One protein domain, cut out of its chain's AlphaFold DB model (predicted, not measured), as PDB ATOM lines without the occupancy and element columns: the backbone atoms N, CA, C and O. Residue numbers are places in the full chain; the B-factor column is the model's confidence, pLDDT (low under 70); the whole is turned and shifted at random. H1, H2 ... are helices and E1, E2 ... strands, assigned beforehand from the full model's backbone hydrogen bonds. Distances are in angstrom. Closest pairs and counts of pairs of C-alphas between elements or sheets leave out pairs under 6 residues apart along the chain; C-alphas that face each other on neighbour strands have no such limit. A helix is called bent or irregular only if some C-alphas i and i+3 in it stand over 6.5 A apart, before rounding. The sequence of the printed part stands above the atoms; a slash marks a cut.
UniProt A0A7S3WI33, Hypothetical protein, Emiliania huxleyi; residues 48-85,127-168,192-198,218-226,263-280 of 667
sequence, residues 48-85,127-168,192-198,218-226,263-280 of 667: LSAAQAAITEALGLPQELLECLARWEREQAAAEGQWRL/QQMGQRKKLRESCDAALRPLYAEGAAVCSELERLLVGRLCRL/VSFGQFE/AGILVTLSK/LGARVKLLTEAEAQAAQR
ATOM      1  N   LEU A  48     -30.006  20.385  -9.272       53.53
ATOM      2  CA  LEU A  48     -29.837  19.282 -10.217       53.53
ATOM      3  C   LEU A  48     -29.709  19.794 -11.658       53.53
ATOM      4  O   LEU A  48     -28.820  19.347 -12.374       53.53
ATOM      5  N   SER A  49     -30.533  20.768 -12.052       54.59
ATOM      6  CA  SER A  49     -30.470  21.409 -13.369       54.59
ATOM      7  C   SER A  49     -29.157  22.177 -13.571       54.59
ATOM      8  O   SER A  49     -28.527  22.045 -14.618       54.59
ATOM      9  N   ALA A  50     -28.674  22.892 -12.548       56.09
ATOM     10  CA  ALA A  50     -27.368  23.551 -12.583       56.09
ATOM     11  C   ALA A  50     -26.201  22.545 -12.667       56.09
ATOM     12  O   ALA A  50     -25.250  22.762 -13.416       56.09
ATOM     13  N   ALA A  51     -26.285  21.416 -11.953       54.56
ATOM     14  CA  ALA A  51     -25.306  20.334 -12.063       54.56
ATOM     15  C   ALA A  51     -25.330  19.680 -13.456       54.56
ATOM     16  O   ALA A  51     -24.273  19.410 -14.015       54.56
ATOM     17  N   GLN A  52     -26.512  19.479 -14.048       56.03
ATOM     18  CA  GLN A  52     -26.663  18.976 -15.418       56.03
ATOM     19  C   GLN A  52     -26.085  19.946 -16.457       56.03
ATOM     20  O   GLN A  52     -25.385  19.502 -17.361       56.03
ATOM     21  N   ALA A  53     -26.278  21.258 -16.301       58.47
ATOM     22  CA  ALA A  53     -25.669  22.261 -17.180       58.47
ATOM     23  C   ALA A  53     -24.129  22.268 -17.096       58.47
ATOM     24  O   ALA A  53     -23.457  22.328 -18.123       58.47
ATOM     25  N   ALA A  54     -23.561  22.111 -15.895       57.81
ATOM     26  CA  ALA A  54     -22.111  21.989 -15.708       57.81
ATOM     27  C   ALA A  54     -21.534  20.698 -16.331       57.81
ATOM     28  O   ALA A  54     -20.404  20.676 -16.811       57.81
ATOM     29  N   ILE A  55     -22.319  19.619 -16.358       58.75
ATOM     30  CA  ILE A  55     -21.961  18.349 -17.011       58.75
ATOM     31  C   ILE A  55     -21.978  18.485 -18.535       58.75
ATOM     32  O   ILE A  55     -21.082  17.968 -19.201       58.75
ATOM     33  N   THR A  56     -22.960  19.207 -19.075       58.84
ATOM     34  CA  THR A  56     -23.090  19.507 -20.508       58.84
ATOM     35  C   THR A  56     -21.855  20.218 -21.057       58.84
ATOM     36  O   THR A  56     -21.329  19.822 -22.096       58.84
ATOM     37  N   GLU A  57     -21.349  21.216 -20.332       62.16
ATOM     38  CA  GLU A  57     -20.150  21.961 -20.728       62.16
ATOM     39  C   GLU A  57     -18.867  21.127 -20.554       62.16
ATOM     40  O   GLU A  57     -17.999  21.130 -21.425       62.16
ATOM     41  N   ALA A  58     -18.764  20.344 -19.474       62.12
ATOM     42  CA  ALA A  58     -17.560  19.574 -19.152       62.12
ATOM     43  C   ALA A  58     -17.363  18.300 -19.998       62.12
ATOM     44  O   ALA A  58     -16.226  17.854 -20.174       62.12
ATOM     45  N   LEU A  59     -18.441  17.677 -20.493       67.50
ATOM     46  CA  LEU A  59     -18.359  16.409 -21.233       67.50
ATOM     47  C   LEU A  59     -18.318  16.572 -22.759       67.50
ATOM     48  O   LEU A  59     -17.953  15.621 -23.456       67.50
ATOM     49  N   GLY A  60     -18.673  17.752 -23.284       71.62
ATOM     50  CA  GLY A  60     -18.733  18.006 -24.728       71.62
ATOM     51  C   GLY A  60     -19.690  17.061 -25.463       71.62
ATOM     52  O   GLY A  60     -19.397  16.630 -26.579       71.62
ATOM     53  N   LEU A  61     -20.789  16.667 -24.811       78.88
ATOM     54  CA  LEU A  61     -21.787  15.770 -25.394       78.88
ATOM     55  C   LEU A  61     -22.659  16.525 -26.413       78.88
ATOM     56  O   LEU A  61     -22.967  17.697 -26.188       78.88
ATOM     57  N   PRO A  62     -23.099  15.872 -27.507       81.12
ATOM     58  CA  PRO A  62     -24.038  16.476 -28.445       81.12
ATOM     59  C   PRO A  62     -25.319  16.922 -27.734       81.12
ATOM     60  O   PRO A  62     -25.888  16.165 -26.945       81.12
ATOM     61  N   GLN A  63     -25.798  18.128 -28.044       76.31
ATOM     62  CA  GLN A  63     -27.006  18.689 -27.430       76.31
ATOM     63  C   GLN A  63     -28.229  17.774 -27.623       76.31
ATOM     64  O   GLN A  63     -28.991  17.557 -26.686       76.31
ATOM     65  N   GLU A  64     -28.358  17.154 -28.795       78.44
ATOM     66  CA  GLU A  64     -29.430  16.201 -29.108       78.44
ATOM     67  C   GLU A  64     -29.434  14.985 -28.166       78.44
ATOM     68  O   GLU A  64     -30.490  14.521 -27.735       78.44
ATOM     69  N   LEU A  65     -28.252  14.483 -27.787       80.00
ATOM     70  CA  LEU A  65     -28.127  13.355 -26.861       80.00
ATOM     71  C   LEU A  65     -28.521  13.759 -25.437       80.00
ATOM     72  O   LEU A  65     -29.137  12.974 -24.720       80.00
ATOM     73  N   LEU A  66     -28.201  14.989 -25.034       72.69
ATOM     74  CA  LEU A  66     -28.575  15.538 -23.730       72.69
ATOM     75  C   LEU A  66     -30.083  15.769 -23.617       72.69
ATOM     76  O   LEU A  66     -30.678  15.475 -22.583       72.69
ATOM     77  N   GLU A  67     -30.712  16.243 -24.689       78.38
ATOM     78  CA  GLU A  67     -32.164  16.390 -24.762       78.38
ATOM     79  C   GLU A  67     -32.863  15.024 -24.721       78.38
ATOM     80  O   GLU A  67     -33.838  14.860 -23.980       78.38
ATOM     81  N   CYS A  68     -32.324  14.020 -25.425       79.94
ATOM     82  CA  CYS A  68     -32.782  12.631 -25.342       79.94
ATOM     83  C   CYS A  68     -32.633  12.059 -23.923       79.94
ATOM     84  O   CYS A  68     -33.590  11.495 -23.397       79.94
ATOM     85  N   LEU A  69     -31.487  12.266 -23.270       76.44
ATOM     86  CA  LEU A  69     -31.242  11.862 -21.880       76.44
ATOM     87  C   LEU A  69     -32.237  12.503 -20.913       76.44
ATOM     88  O   LEU A  69     -32.880  11.805 -20.135       76.44
ATOM     89  N   ALA A  70     -32.405  13.824 -20.982       75.12
ATOM     90  CA  ALA A  70     -33.306  14.557 -20.098       75.12
ATOM     91  C   ALA A  70     -34.783  14.220 -20.352       75.12
ATOM     92  O   ALA A  70     -35.607  14.284 -19.437       75.12
ATOM     93  N   ARG A  71     -35.163  13.897 -21.596       81.38
ATOM     94  CA  ARG A  71     -36.497  13.369 -21.916       81.38
ATOM     95  C   ARG A  71     -36.682  11.988 -21.293       81.38
ATOM     96  O   ARG A  71     -37.627  11.803 -20.530       81.38
ATOM     97  N   TRP A  72     -35.754  11.078 -21.554       81.69
ATOM     98  CA  TRP A  72     -35.804   9.710 -21.056       81.69
ATOM     99  C   TRP A  72     -35.817   9.645 -19.520       81.69
ATOM    100  O   TRP A  72     -36.676   8.978 -18.950       81.69
ATOM    101  N   GLU A  73     -34.963  10.410 -18.825       75.50
ATOM    102  CA  GLU A  73     -34.949  10.469 -17.353       75.50
ATOM    103  C   GLU A  73     -36.290  10.966 -16.786       75.50
ATOM    104  O   GLU A  73     -36.777  10.445 -15.780       75.50
ATOM    105  N   ARG A  74     -36.920  11.959 -17.434       77.62
ATOM    106  CA  ARG A  74     -38.245  12.462 -17.033       77.62
ATOM    107  C   ARG A  74     -39.329  11.410 -17.228       77.62
ATOM    108  O   ARG A  74     -40.171  11.239 -16.346       77.62
ATOM    109  N   GLU A  75     -39.317  10.714 -18.358       78.31
ATOM    110  CA  GLU A  75     -40.291   9.667 -18.675       78.31
ATOM    111  C   GLU A  75     -40.133   8.454 -17.755       78.31
ATOM    112  O   GLU A  75     -41.124   7.954 -17.218       78.31
ATOM    113  N   GLN A  76     -38.893   8.047 -17.472       76.44
ATOM    114  CA  GLN A  76     -38.584   6.997 -16.507       76.44
ATOM    115  C   GLN A  76     -39.032   7.389 -15.094       76.44
ATOM    116  O   GLN A  76     -39.748   6.625 -14.447       76.44
ATOM    117  N   ALA A  77     -38.683   8.588 -14.616       73.25
ATOM    118  CA  ALA A  77     -39.090   9.060 -13.292       73.25
ATOM    119  C   ALA A  77     -40.619   9.165 -13.161       73.25
ATOM    120  O   ALA A  77     -41.183   8.814 -12.121       73.25
ATOM    121  N   ALA A  78     -41.311   9.598 -14.221       76.38
ATOM    122  CA  ALA A  78     -42.768   9.628 -14.263       76.38
ATOM    123  C   ALA A  78     -43.370   8.212 -14.219       76.38
ATOM    124  O   ALA A  78     -44.305   7.972 -13.450       76.38
ATOM    125  N   ALA A  79     -42.820   7.264 -14.983       72.75
ATOM    126  CA  ALA A  79     -43.268   5.872 -15.003       72.75
ATOM    127  C   ALA A  79     -43.026   5.166 -13.655       72.75
ATOM    128  O   ALA A  79     -43.936   4.525 -13.118       72.75
ATOM    129  N   GLU A  80     -41.847   5.346 -13.052       72.06
ATOM    130  CA  GLU A  80     -41.519   4.842 -11.712       72.06
ATOM    131  C   GLU A  80     -42.399   5.487 -10.632       72.06
ATOM    132  O   GLU A  80     -42.893   4.799  -9.734       72.06
ATOM    133  N   GLY A  81     -42.658   6.794 -10.726       73.56
ATOM    134  CA  GLY A  81     -43.556   7.512  -9.820       73.56
ATOM    135  C   GLY A  81     -44.992   6.986  -9.888       73.56
ATOM    136  O   GLY A  81     -45.606   6.702  -8.856       73.56
ATOM    137  N   GLN A  82     -45.516   6.770 -11.098       75.56
ATOM    138  CA  GLN A  82     -46.828   6.150 -11.301       75.56
ATOM    139  C   GLN A  82     -46.875   4.712 -10.777       75.56
ATOM    140  O   GLN A  82     -47.879   4.310 -10.182       75.56
ATOM    141  N   TRP A  83     -45.802   3.939 -10.958       72.94
ATOM    142  CA  TRP A  83     -45.687   2.591 -10.406       72.94
ATOM    143  C   TRP A  83     -45.720   2.595  -8.874       72.94
ATOM    144  O   TRP A  83     -46.532   1.879  -8.285       72.94
ATOM    145  N   ARG A  84     -44.933   3.457  -8.219       71.56
ATOM    146  CA  ARG A  84     -44.922   3.596  -6.751       71.56
ATOM    147  C   ARG A  84     -46.281   4.030  -6.205       71.56
ATOM    148  O   ARG A  84     -46.727   3.508  -5.182       71.56
ATOM    149  N   LEU A  85     -46.983   4.924  -6.905       74.88
ATOM    150  CA  LEU A  85     -48.356   5.317  -6.566       74.88
ATOM    151  C   LEU A  85     -49.335   4.139  -6.691       74.88
ATOM    152  O   LEU A  85     -50.168   3.941  -5.803       74.88
ATOM    153  N   GLN A 127     -56.274 -14.599  -5.926       74.75
ATOM    154  CA  GLN A 127     -56.757 -13.409  -6.627       74.75
ATOM    155  C   GLN A 127     -55.832 -12.199  -6.407       74.75
ATOM    156  O   GLN A 127     -55.510 -11.497  -7.368       74.75
ATOM    157  N   GLN A 128     -55.353 -11.976  -5.180       73.00
ATOM    158  CA  GLN A 128     -54.394 -10.911  -4.863       73.00
ATOM    159  C   GLN A 128     -53.033 -11.144  -5.532       73.00
ATOM    160  O   GLN A 128     -52.456 -10.209  -6.088       73.00
ATOM    161  N   MET A 129     -52.529 -12.381  -5.545       69.69
ATOM    162  CA  MET A 129     -51.289 -12.749  -6.238       69.69
ATOM    163  C   MET A 129     -51.434 -12.612  -7.756       69.69
ATOM    164  O   MET A 129     -50.541 -12.071  -8.407       69.69
ATOM    165  N   GLY A 130     -52.581 -13.004  -8.317       76.81
ATOM    166  CA  GLY A 130     -52.908 -12.803  -9.727       76.81
ATOM    167  C   GLY A 130     -52.986 -11.323 -10.110       76.81
ATOM    168  O   GLY A 130     -52.458 -10.929 -11.148       76.81
ATOM    169  N   GLN A 131     -53.575 -10.476  -9.262       73.38
ATOM    170  CA  GLN A 131     -53.606  -9.022  -9.467       73.38
ATOM    171  C   GLN A 131     -52.213  -8.388  -9.347       73.38
ATOM    172  O   GLN A 131     -51.850  -7.564 -10.184       73.38
ATOM    173  N   ARG A 132     -51.398  -8.814  -8.371       70.81
ATOM    174  CA  ARG A 132     -49.999  -8.374  -8.226       70.81
ATOM    175  C   ARG A 132     -49.146  -8.782  -9.428       70.81
ATOM    176  O   ARG A 132     -48.369  -7.962  -9.913       70.81
ATOM    177  N   LYS A 133     -49.321 -10.007  -9.937       74.81
ATOM    178  CA  LYS A 133     -48.640 -10.510 -11.139       74.81
ATOM    179  C   LYS A 133     -49.040  -9.709 -12.380       74.81
ATOM    180  O   LYS A 133     -48.160  -9.180 -13.046       74.81
ATOM    181  N   LYS A 134     -50.343  -9.511 -12.616       76.94
ATOM    182  CA  LYS A 134     -50.855  -8.688 -13.730       76.94
ATOM    183  C   LYS A 134     -50.376  -7.237 -13.658       76.94
ATOM    184  O   LYS A 134     -50.058  -6.646 -14.684       76.94
ATOM    185  N   LEU A 135     -50.301  -6.659 -12.456       71.50
ATOM    186  CA  LEU A 135     -49.764  -5.313 -12.271       71.50
ATOM    187  C   LEU A 135     -48.267  -5.266 -12.589       71.50
ATOM    188  O   LEU A 135     -47.837  -4.360 -13.294       71.50
ATOM    189  N   ARG A 136     -47.485  -6.240 -12.103       71.19
ATOM    190  CA  ARG A 136     -46.054  -6.341 -12.407       71.19
ATOM    191  C   ARG A 136     -45.820  -6.478 -13.909       71.19
ATOM    192  O   ARG A 136     -45.064  -5.694 -14.456       71.19
ATOM    193  N   GLU A 137     -46.540  -7.375 -14.577       75.81
ATOM    194  CA  GLU A 137     -46.464  -7.566 -16.033       75.81
ATOM    195  C   GLU A 137     -46.874  -6.307 -16.808       75.81
ATOM    196  O   GLU A 137     -46.205  -5.929 -17.766       75.81
ATOM    197  N   SER A 138     -47.931  -5.609 -16.378       74.56
ATOM    198  CA  SER A 138     -48.352  -4.338 -16.981       74.56
ATOM    199  C   SER A 138     -47.314  -3.229 -16.789       74.56
ATOM    200  O   SER A 138     -47.138  -2.397 -17.679       74.56
ATOM    201  N   CYS A 139     -46.629  -3.202 -15.648       67.38
ATOM    202  CA  CYS A 139     -45.576  -2.233 -15.365       67.38
ATOM    203  C   CYS A 139     -44.286  -2.559 -16.116       67.38
ATOM    204  O   CYS A 139     -43.710  -1.661 -16.722       67.38
ATOM    205  N   ASP A 140     -43.885  -3.826 -16.164       70.25
ATOM    206  CA  ASP A 140     -42.751  -4.281 -16.966       70.25
ATOM    207  C   ASP A 140     -43.006  -4.007 -18.456       70.25
ATOM    208  O   ASP A 140     -42.108  -3.553 -19.160       70.25
ATOM    209  N   ALA A 141     -44.243  -4.186 -18.937       74.62
ATOM    210  CA  ALA A 141     -44.631  -3.830 -20.302       74.62
ATOM    211  C   ALA A 141     -44.553  -2.317 -20.575       74.62
ATOM    212  O   ALA A 141     -44.163  -1.927 -21.672       74.62
ATOM    213  N   ALA A 142     -44.883  -1.471 -19.593       72.12
ATOM    214  CA  ALA A 142     -44.778  -0.015 -19.717       72.12
ATOM    215  C   ALA A 142     -43.326   0.491 -19.632       72.12
ATOM    216  O   ALA A 142     -42.986   1.477 -20.277       72.12
ATOM    217  N   LEU A 143     -42.466  -0.186 -18.862       71.81
ATOM    218  CA  LEU A 143     -41.055   0.177 -18.689       71.81
ATOM    219  C   LEU A 143     -40.148  -0.413 -19.779       71.81
ATOM    220  O   LEU A 143     -39.093   0.144 -20.056       71.81
ATOM    221  N   ARG A 144     -40.545  -1.510 -20.439       75.94
ATOM    222  CA  ARG A 144     -39.735  -2.185 -21.469       75.94
ATOM    223  C   ARG A 144     -39.320  -1.274 -22.640       75.94
ATOM    224  O   ARG A 144     -38.147  -1.336 -23.000       75.94
ATOM    225  N   PRO A 145     -40.192  -0.419 -23.215       78.31
ATOM    226  CA  PRO A 145     -39.775   0.545 -24.235       78.31
ATOM    227  C   PRO A 145     -38.745   1.550 -23.706       78.31
ATOM    228  O   PRO A 145     -37.758   1.821 -24.383       78.31
ATOM    229  N   LEU A 146     -38.919   2.021 -22.465       74.69
ATOM    230  CA  LEU A 146     -37.986   2.944 -21.813       74.69
ATOM    231  C   LEU A 146     -36.635   2.280 -21.524       74.69
ATOM    232  O   LEU A 146     -35.602   2.927 -21.645       74.69
ATOM    233  N   TYR A 147     -36.602   0.989 -21.190       76.62
ATOM    234  CA  TYR A 147     -35.340   0.257 -21.045       76.62
ATOM    235  C   TYR A 147     -34.621   0.063 -22.381       76.62
ATOM    236  O   TYR A 147     -33.398   0.154 -22.419       76.62
ATOM    237  N   ALA A 148     -35.356  -0.165 -23.473       77.75
ATOM    238  CA  ALA A 148     -34.768  -0.259 -24.808       77.75
ATOM    239  C   ALA A 148     -34.190   1.089 -25.273       77.75
ATOM    240  O   ALA A 148     -33.068   1.133 -25.777       77.75
ATOM    241  N   GLU A 149     -34.910   2.193 -25.044       80.00
ATOM    242  CA  GLU A 149     -34.408   3.546 -25.317       80.00
ATOM    243  C   GLU A 149     -33.207   3.884 -24.420       80.00
ATOM    244  O   GLU A 149     -32.185   4.354 -24.909       80.00
ATOM    245  N   GLY A 150     -33.274   3.542 -23.132       78.81
ATOM    246  CA  GLY A 150     -32.166   3.713 -22.192       78.81
ATOM    247  C   GLY A 150     -30.920   2.919 -22.587       78.81
ATOM    248  O   GLY A 150     -29.807   3.428 -22.467       78.81
ATOM    249  N   ALA A 151     -31.087   1.703 -23.115       80.00
ATOM    250  CA  ALA A 151     -29.988   0.902 -23.648       80.00
ATOM    251  C   ALA A 151     -29.356   1.555 -24.887       80.00
ATOM    252  O   ALA A 151     -28.135   1.649 -24.953       80.00
ATOM    253  N   ALA A 152     -30.164   2.076 -25.817       82.69
ATOM    254  CA  ALA A 152     -29.659   2.801 -26.986       82.69
ATOM    255  C   ALA A 152     -28.885   4.071 -26.584       82.69
ATOM    256  O   ALA A 152     -27.804   4.340 -27.106       82.69
ATOM    257  N   VAL A 153     -29.398   4.812 -25.598       82.69
ATOM    258  CA  VAL A 153     -28.717   5.977 -25.020       82.69
ATOM    259  C   VAL A 153     -27.407   5.572 -24.335       82.69
ATOM    260  O   VAL A 153     -26.398   6.258 -24.503       82.69
ATOM    261  N   CYS A 154     -27.380   4.447 -23.610       84.50
ATOM    262  CA  CYS A 154     -26.147   3.908 -23.031       84.50
ATOM    263  C   CYS A 154     -25.132   3.534 -24.113       84.50
ATOM    264  O   CYS A 154     -23.969   3.880 -23.954       84.50
ATOM    265  N   SER A 155     -25.551   2.903 -25.214       85.50
ATOM    266  CA  SER A 155     -24.658   2.544 -26.324       85.50
ATOM    267  C   SER A 155     -24.053   3.770 -27.017       85.50
ATOM    268  O   SER A 155     -22.866   3.774 -27.338       85.50
ATOM    269  N   GLU A 156     -24.824   4.845 -27.209       86.75
ATOM    270  CA  GLU A 156     -24.280   6.097 -27.754       86.75
ATOM    271  C   GLU A 156     -23.334   6.798 -26.775       86.75
ATOM    272  O   GLU A 156     -22.270   7.283 -27.167       86.75
ATOM    273  N   LEU A 157     -23.670   6.818 -25.483       85.31
ATOM    274  CA  LEU A 157     -22.772   7.339 -24.452       85.31
ATOM    275  C   LEU A 157     -21.492   6.512 -24.336       85.31
ATOM    276  O   LEU A 157     -20.417   7.081 -24.171       85.31
ATOM    277  N   GLU A 158     -21.596   5.194 -24.444       87.31
ATOM    278  CA  GLU A 158     -20.467   4.275 -24.463       87.31
ATOM    279  C   GLU A 158     -19.538   4.599 -25.634       87.31
ATOM    280  O   GLU A 158     -18.350   4.832 -25.416       87.31
ATOM    281  N   ARG A 159     -20.084   4.766 -26.845       88.06
ATOM    282  CA  ARG A 159     -19.321   5.169 -28.037       88.06
ATOM    283  C   ARG A 159     -18.588   6.504 -27.864       88.06
ATOM    284  O   ARG A 159     -17.514   6.690 -28.433       88.06
ATOM    285  N   LEU A 160     -19.165   7.450 -27.121       85.94
ATOM    286  CA  LEU A 160     -18.594   8.789 -26.935       85.94
ATOM    287  C   LEU A 160     -17.614   8.888 -25.759       85.94
ATOM    288  O   LEU A 160     -16.663   9.673 -25.828       85.94
ATOM    289  N   LEU A 161     -17.866   8.148 -24.677       85.81
ATOM    290  CA  LEU A 161     -17.162   8.294 -23.404       85.81
ATOM    291  C   LEU A 161     -16.150   7.180 -23.146       85.81
ATOM    292  O   LEU A 161     -15.090   7.485 -22.597       85.81
ATOM    293  N   VAL A 162     -16.433   5.922 -23.510       88.75
ATOM    294  CA  VAL A 162     -15.517   4.809 -23.213       88.75
ATOM    295  C   VAL A 162     -14.178   5.027 -23.909       88.75
ATOM    296  O   VAL A 162     -14.094   5.435 -25.065       88.75
ATOM    297  N   GLY A 163     -13.102   4.813 -23.155       84.81
ATOM    298  CA  GLY A 163     -11.737   5.092 -23.588       84.81
ATOM    299  C   GLY A 163     -11.246   6.507 -23.274       84.81
ATOM    300  O   GLY A 163     -10.029   6.707 -23.226       84.81
ATOM    301  N   ARG A 164     -12.130   7.477 -22.981       86.69
ATOM    302  CA  ARG A 164     -11.699   8.835 -22.607       86.69
ATOM    303  C   ARG A 164     -10.972   8.844 -21.265       86.69
ATOM    304  O   ARG A 164     -11.357   8.153 -20.317       86.69
ATOM    305  N   LEU A 165      -9.926   9.667 -21.194       86.00
ATOM    306  CA  LEU A 165      -9.180   9.912 -19.966       86.00
ATOM    307  C   LEU A 165      -9.788  11.043 -19.154       86.00
ATOM    308  O   LEU A 165     -10.317  12.016 -19.690       86.00
ATOM    309  N   CYS A 166      -9.664  10.924 -17.842       84.56
ATOM    310  CA  CYS A 166     -10.207  11.880 -16.905       84.56
ATOM    311  C   CYS A 166      -9.393  11.931 -15.614       84.56
ATOM    312  O   CYS A 166      -8.671  10.989 -15.294       84.56
ATOM    313  N   ARG A 167      -9.503  13.027 -14.863       83.88
ATOM    314  CA  ARG A 167      -9.004  13.111 -13.488       83.88
ATOM    315  C   ARG A 167     -10.171  13.127 -12.521       83.88
ATOM    316  O   ARG A 167     -11.113  13.899 -12.700       83.88
ATOM    317  N   LEU A 168     -10.085  12.291 -11.495       78.62
ATOM    318  CA  LEU A 168     -10.975  12.366 -10.345       78.62
ATOM    319  C   LEU A 168     -10.647  13.641  -9.566       78.62
ATOM    320  O   LEU A 168      -9.480  13.977  -9.377       78.62
ATOM    321  N   VAL A 192     -20.218   2.270 -19.720       87.25
ATOM    322  CA  VAL A 192     -21.461   2.981 -19.416       87.25
ATOM    323  C   VAL A 192     -22.565   1.935 -19.354       87.25
ATOM    324  O   VAL A 192     -22.719   1.134 -20.265       87.25
ATOM    325  N   SER A 193     -23.306   1.889 -18.253       85.44
ATOM    326  CA  SER A 193     -24.322   0.858 -18.032       85.44
ATOM    327  C   SER A 193     -25.547   1.431 -17.346       85.44
ATOM    328  O   SER A 193     -25.472   2.428 -16.634       85.44
ATOM    329  N   PHE A 194     -26.687   0.781 -17.537       79.75
ATOM    330  CA  PHE A 194     -27.895   1.088 -16.788       79.75
ATOM    331  C   PHE A 194     -27.944   0.233 -15.519       79.75
ATOM    332  O   PHE A 194     -27.782  -0.986 -15.583       79.75
ATOM    333  N   GLY A 195     -28.165   0.852 -14.358       73.69
ATOM    334  CA  GLY A 195     -28.183   0.120 -13.096       73.69
ATOM    335  C   GLY A 195     -28.845   0.860 -11.942       73.69
ATOM    336  O   GLY A 195     -29.151   2.051 -12.009       73.69
ATOM    337  N   GLN A 196     -29.068   0.125 -10.855       65.62
ATOM    338  CA  GLN A 196     -29.511   0.678  -9.580       65.62
ATOM    339  C   GLN A 196     -28.297   1.015  -8.717       65.62
ATOM    340  O   GLN A 196     -27.354   0.234  -8.613       65.62
ATOM    341  N   PHE A 197     -28.306   2.200  -8.113       55.84
ATOM    342  CA  PHE A 197     -27.208   2.662  -7.271       55.84
ATOM    343  C   PHE A 197     -27.477   2.296  -5.804       55.84
ATOM    344  O   PHE A 197     -28.298   2.928  -5.147       55.84
ATOM    345  N   GLU A 198     -26.797   1.275  -5.280       46.47
ATOM    346  CA  GLU A 198     -27.105   0.674  -3.969       46.47
ATOM    347  C   GLU A 198     -26.861   1.590  -2.748       46.47
ATOM    348  O   GLU A 198     -27.242   1.244  -1.633       46.47
ATOM    349  N   ALA A 218     -32.955   4.126 -10.355       58.69
ATOM    350  CA  ALA A 218     -32.250   3.491 -11.463       58.69
ATOM    351  C   ALA A 218     -31.812   4.575 -12.460       58.69
ATOM    352  O   ALA A 218     -32.543   5.538 -12.689       58.69
ATOM    353  N   GLY A 219     -30.613   4.455 -13.017       73.56
ATOM    354  CA  GLY A 219     -30.087   5.457 -13.934       73.56
ATOM    355  C   GLY A 219     -28.817   5.001 -14.631       73.56
ATOM    356  O   GLY A 219     -28.344   3.880 -14.436       73.56
ATOM    357  N   ILE A 220     -28.268   5.888 -15.455       80.69
ATOM    358  CA  ILE A 220     -27.038   5.615 -16.194       80.69
ATOM    359  C   ILE A 220     -25.839   5.783 -15.261       80.69
ATOM    360  O   ILE A 220     -25.642   6.826 -14.627       80.69
ATOM    361  N   LEU A 221     -25.039   4.729 -15.184       82.94
ATOM    362  CA  LEU A 221     -23.817   4.623 -14.413       82.94
ATOM    363  C   LEU A 221     -22.620   4.626 -15.359       82.94
ATOM    364  O   LEU A 221     -22.603   3.932 -16.373       82.94
ATOM    365  N   VAL A 222     -21.604   5.387 -14.985       82.38
ATOM    366  CA  VAL A 222     -20.305   5.433 -15.641       82.38
ATOM    367  C   VAL A 222     -19.309   4.735 -14.728       82.38
ATOM    368  O   VAL A 222     -19.142   5.116 -13.565       82.38
ATOM    369  N   THR A 223     -18.661   3.700 -15.249       84.19
ATOM    370  CA  THR A 223     -17.578   2.997 -14.563       84.19
ATOM    371  C   THR A 223     -16.257   3.622 -14.979       84.19
ATOM    372  O   THR A 223     -15.968   3.779 -16.167       84.19
ATOM    373  N   LEU A 224     -15.463   4.002 -13.984       82.56
ATOM    374  CA  LEU A 224     -14.134   4.562 -14.155       82.56
ATOM    375  C   LEU A 224     -13.105   3.579 -13.621       82.56
ATOM    376  O   LEU A 224     -13.178   3.185 -12.460       82.56
ATOM    377  N   SER A 225     -12.119   3.240 -14.438       84.00
ATOM    378  CA  SER A 225     -10.960   2.450 -14.030       84.00
ATOM    379  C   SER A 225      -9.784   3.392 -13.804       84.00
ATOM    380  O   SER A 225      -9.352   4.089 -14.727       84.00
ATOM    381  N   LYS A 226      -9.278   3.462 -12.571       83.12
ATOM    382  CA  LYS A 226      -8.102   4.272 -12.236       83.12
ATOM    383  C   LYS A 226      -6.868   3.704 -12.943       83.12
ATOM    384  O   LYS A 226      -6.645   2.499 -12.945       83.12
ATOM    385  N   LEU A 263     -20.726  12.957 -12.952       72.12
ATOM    386  CA  LEU A 263     -19.464  12.878 -13.671       72.12
ATOM    387  C   LEU A 263     -18.803  14.262 -13.740       72.12
ATOM    388  O   LEU A 263     -17.743  14.437 -13.163       72.12
ATOM    389  N   GLY A 264     -19.472  15.282 -14.282       67.69
ATOM    390  CA  GLY A 264     -18.902  16.638 -14.386       67.69
ATOM    391  C   GLY A 264     -18.601  17.335 -13.048       67.69
ATOM    392  O   GLY A 264     -17.775  18.237 -13.003       67.69
ATOM    393  N   ALA A 265     -19.220  16.908 -11.941       66.56
ATOM    394  CA  ALA A 265     -18.951  17.472 -10.613       66.56
ATOM    395  C   ALA A 265     -17.762  16.804  -9.899       66.56
ATOM    396  O   ALA A 265     -17.135  17.405  -9.026       66.56
ATOM    397  N   ARG A 266     -17.478  15.539 -10.227       68.81
ATOM    398  CA  ARG A 266     -16.468  14.704  -9.555       68.81
ATOM    399  C   ARG A 266     -15.282  14.363 -10.447       68.81
ATOM    400  O   ARG A 266     -14.315  13.783  -9.961       68.81
ATOM    401  N   VAL A 267     -15.372  14.675 -11.733       73.56
ATOM    402  CA  VAL A 267     -14.442  14.230 -12.761       73.56
ATOM    403  C   VAL A 267     -14.240  15.335 -13.784       73.56
ATOM    404  O   VAL A 267     -15.197  15.851 -14.358       73.56
ATOM    405  N   LYS A 268     -12.975  15.643 -14.066       81.88
ATOM    406  CA  LYS A 268     -12.580  16.475 -15.202       81.88
ATOM    407  C   LYS A 268     -12.157  15.561 -16.350       81.88
ATOM    408  O   LYS A 268     -11.126  14.894 -16.243       81.88
ATOM    409  N   LEU A 269     -12.934  15.508 -17.436       81.31
ATOM    410  CA  LEU A 269     -12.472  14.861 -18.668       81.31
ATOM    411  C   LEU A 269     -11.276  15.636 -19.227       81.31
ATOM    412  O   LEU A 269     -11.266  16.866 -19.221       81.31
ATOM    413  N   LEU A 270     -10.265  14.908 -19.686       82.44
ATOM    414  CA  LEU A 270      -9.093  15.512 -20.302       82.44
ATOM    415  C   LEU A 270      -9.370  15.784 -21.781       82.44
ATOM    416  O   LEU A 270      -9.933  14.941 -22.483       82.44
ATOM    417  N   THR A 271      -8.935  16.948 -22.253       81.69
ATOM    418  CA  THR A 271      -8.839  17.233 -23.692       81.69
ATOM    419  C   THR A 271      -7.836  16.292 -24.356       81.69
ATOM    420  O   THR A 271      -6.988  15.707 -23.688       81.69
ATOM    421  N   GLU A 272      -7.885  16.148 -25.681       76.94
ATOM    422  CA  GLU A 272      -6.962  15.263 -26.404       76.94
ATOM    423  C   GLU A 272      -5.486  15.636 -26.166       76.94
ATOM    424  O   GLU A 272      -4.657  14.763 -25.924       76.94
ATOM    425  N   ALA A 273      -5.177  16.935 -26.109       75.81
ATOM    426  CA  ALA A 273      -3.840  17.430 -25.784       75.81
ATOM    427  C   ALA A 273      -3.428  17.128 -24.327       75.81
ATOM    428  O   ALA A 273      -2.306  16.681 -24.082       75.81
ATOM    429  N   GLU A 274      -4.326  17.324 -23.352       79.06
ATOM    430  CA  GLU A 274      -4.078  16.961 -21.945       79.06
ATOM    431  C   GLU A 274      -3.944  15.438 -21.770       79.06
ATOM    432  O   GLU A 274      -3.118  14.977 -20.983       79.06
ATOM    433  N   ALA A 275      -4.723  14.652 -22.515       77.19
ATOM    434  CA  ALA A 275      -4.674  13.197 -22.512       77.19
ATOM    435  C   ALA A 275      -3.350  12.694 -23.096       77.19
ATOM    436  O   ALA A 275      -2.700  11.868 -22.463       77.19
ATOM    437  N   GLN A 276      -2.898  13.231 -24.233       73.06
ATOM    438  CA  GLN A 276      -1.585  12.916 -24.808       73.06
ATOM    439  C   GLN A 276      -0.440  13.317 -23.864       73.06
ATOM    440  O   GLN A 276       0.514  12.560 -23.693       73.06
ATOM    441  N   ALA A 277      -0.548  14.464 -23.182       70.44
ATOM    442  CA  ALA A 277       0.419  14.870 -22.160       70.44
ATOM    443  C   ALA A 277       0.425  13.917 -20.948       70.44
ATOM    444  O   ALA A 277       1.497  13.567 -20.455       70.44
ATOM    445  N   ALA A 278      -0.747  13.449 -20.506       68.19
ATOM    446  CA  ALA A 278      -0.896  12.478 -19.419       68.19
ATOM    447  C   ALA A 278      -0.496  11.039 -19.816       68.19
ATOM    448  O   ALA A 278      -0.165  10.227 -18.947       68.19
ATOM    449  N   GLN A 279      -0.505  10.721 -21.114       66.62
ATOM    450  CA  GLN A 279      -0.149   9.419 -21.692       66.62
ATOM    451  C   GLN A 279       1.313   9.313 -22.154       66.62
ATOM    452  O   GLN A 279       1.701   8.245 -22.626       66.62
ATOM    453  N   ARG A 280       2.139  10.365 -22.016       58.47
ATOM    454  CA  ARG A 280       3.582  10.275 -22.321       58.47
ATOM    455  C   ARG A 280       4.220   9.084 -21.593       58.47
ATOM    456  O   ARG A 280       3.818   8.811 -20.450       58.47
TER     457      ARG A 280
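What this domain is: This is residues 48 to 85, 127 to 168, 192 to 198, 218 to 226 and 263 to 280 of the 667 residues of the protein "Hypothetical protein" of Emiliania huxleyi (UniProt A0A7S3WI33). Look for a loose rod built on a long bent helix, H3, with H2 running back along it and a small two-stranded sheet, E2 and E3, packed on its second arm, H3b. Past the end of H3b sits a second small sheet, E1 and E4, with the short helices H1, H4 and H5 round it, while residues 127 to 134 of H3 stick out at the opposite end. The printed part has 114 residues, with five named helices and four named strands in the order H1 H2 H3 E1 E2 E3 H4 E4 H5; both sheets are antiparallel, and the class is mixed, helices and strands. The radius of gyration of the C-alphas is 17.8 A, and they span 66 by 26 by 22 A.

How they stand to each other: Start at E2, residues 192 to 196, and its antiparallel neighbour E3, residues 218 to 226, at 127 degrees: N 193 and O 221 are 2.9 A apart, within hydrogen-bond range. Next find H3, residues 127 to 161, assigned as one helix by its hydrogen bonds but bent, with C-alphas 142 and 145 6.8 A apart; its arms H3a, residues 127 to 142, and H3b, residues 145 to 161, stand at a steep tilt of 41 degrees. The closest C-alphas of H3b and E2 are those of Glu 158 and Val 192, 5.3 A apart. H2, residues 63 to 85, touches H3b with residues 146 to 153 of H3b alone, Gln 76 and Leu 146 having the closest C-alphas at 6.7 A; they run opposite ways at a tilt of 36 degrees, only just steep. H3a is close to H2 but not clearly touching, at a shallow tilt of 9 degrees, opposite ways, with C-alphas 83 and 139 closest at 6.9 A. In the other sheet, E1, residues 165 to 168, is antiparallel to E4, residues 267 to 269, at 156 degrees, with N 167 and O 268 within hydrogen-bond range at 2.8 A. H1, residues 48 to 59, touches H4, residues 263 to 266, the C-alphas of Ile 55 and Gly 264 being closest at 4.4 A. H5, residues 272 to 278, touches no helix; its C-alpha 275 is 6.1 A from that of Leu 165. In H1, H2, H3a, H3b and H5, every O i to N i+4 pair is within hydrogen-bond range; H4 is too short for one.

Where its parts are: Find C-alpha 48 at (-29.837, 19.282, -10.217), where H1 begins its 16.2 A. H2 runs 32.7 A, H3a 22.2 A from C-alpha 127 at (-56.757, -13.409, -6.627), H3b 23.9 A and E3 24.2 A. H5 ends at C-alpha 278, (-0.896, 12.478, -19.419).

The domain as a whole: C-alphas 127 and 280 are the two farthest apart, 66.7 A. Look for four cuts, with C-alpha gaps of 20.5 A from 85 to 127, 16.7 A from 168 to 192, 9.5 A from 198 to 218 and 14.3 A from 226 to 263; of the links printed whole, each is tight. Mean pLDDT of the printed part is 74.7, with 24 residues under 70, among them 48 to 59.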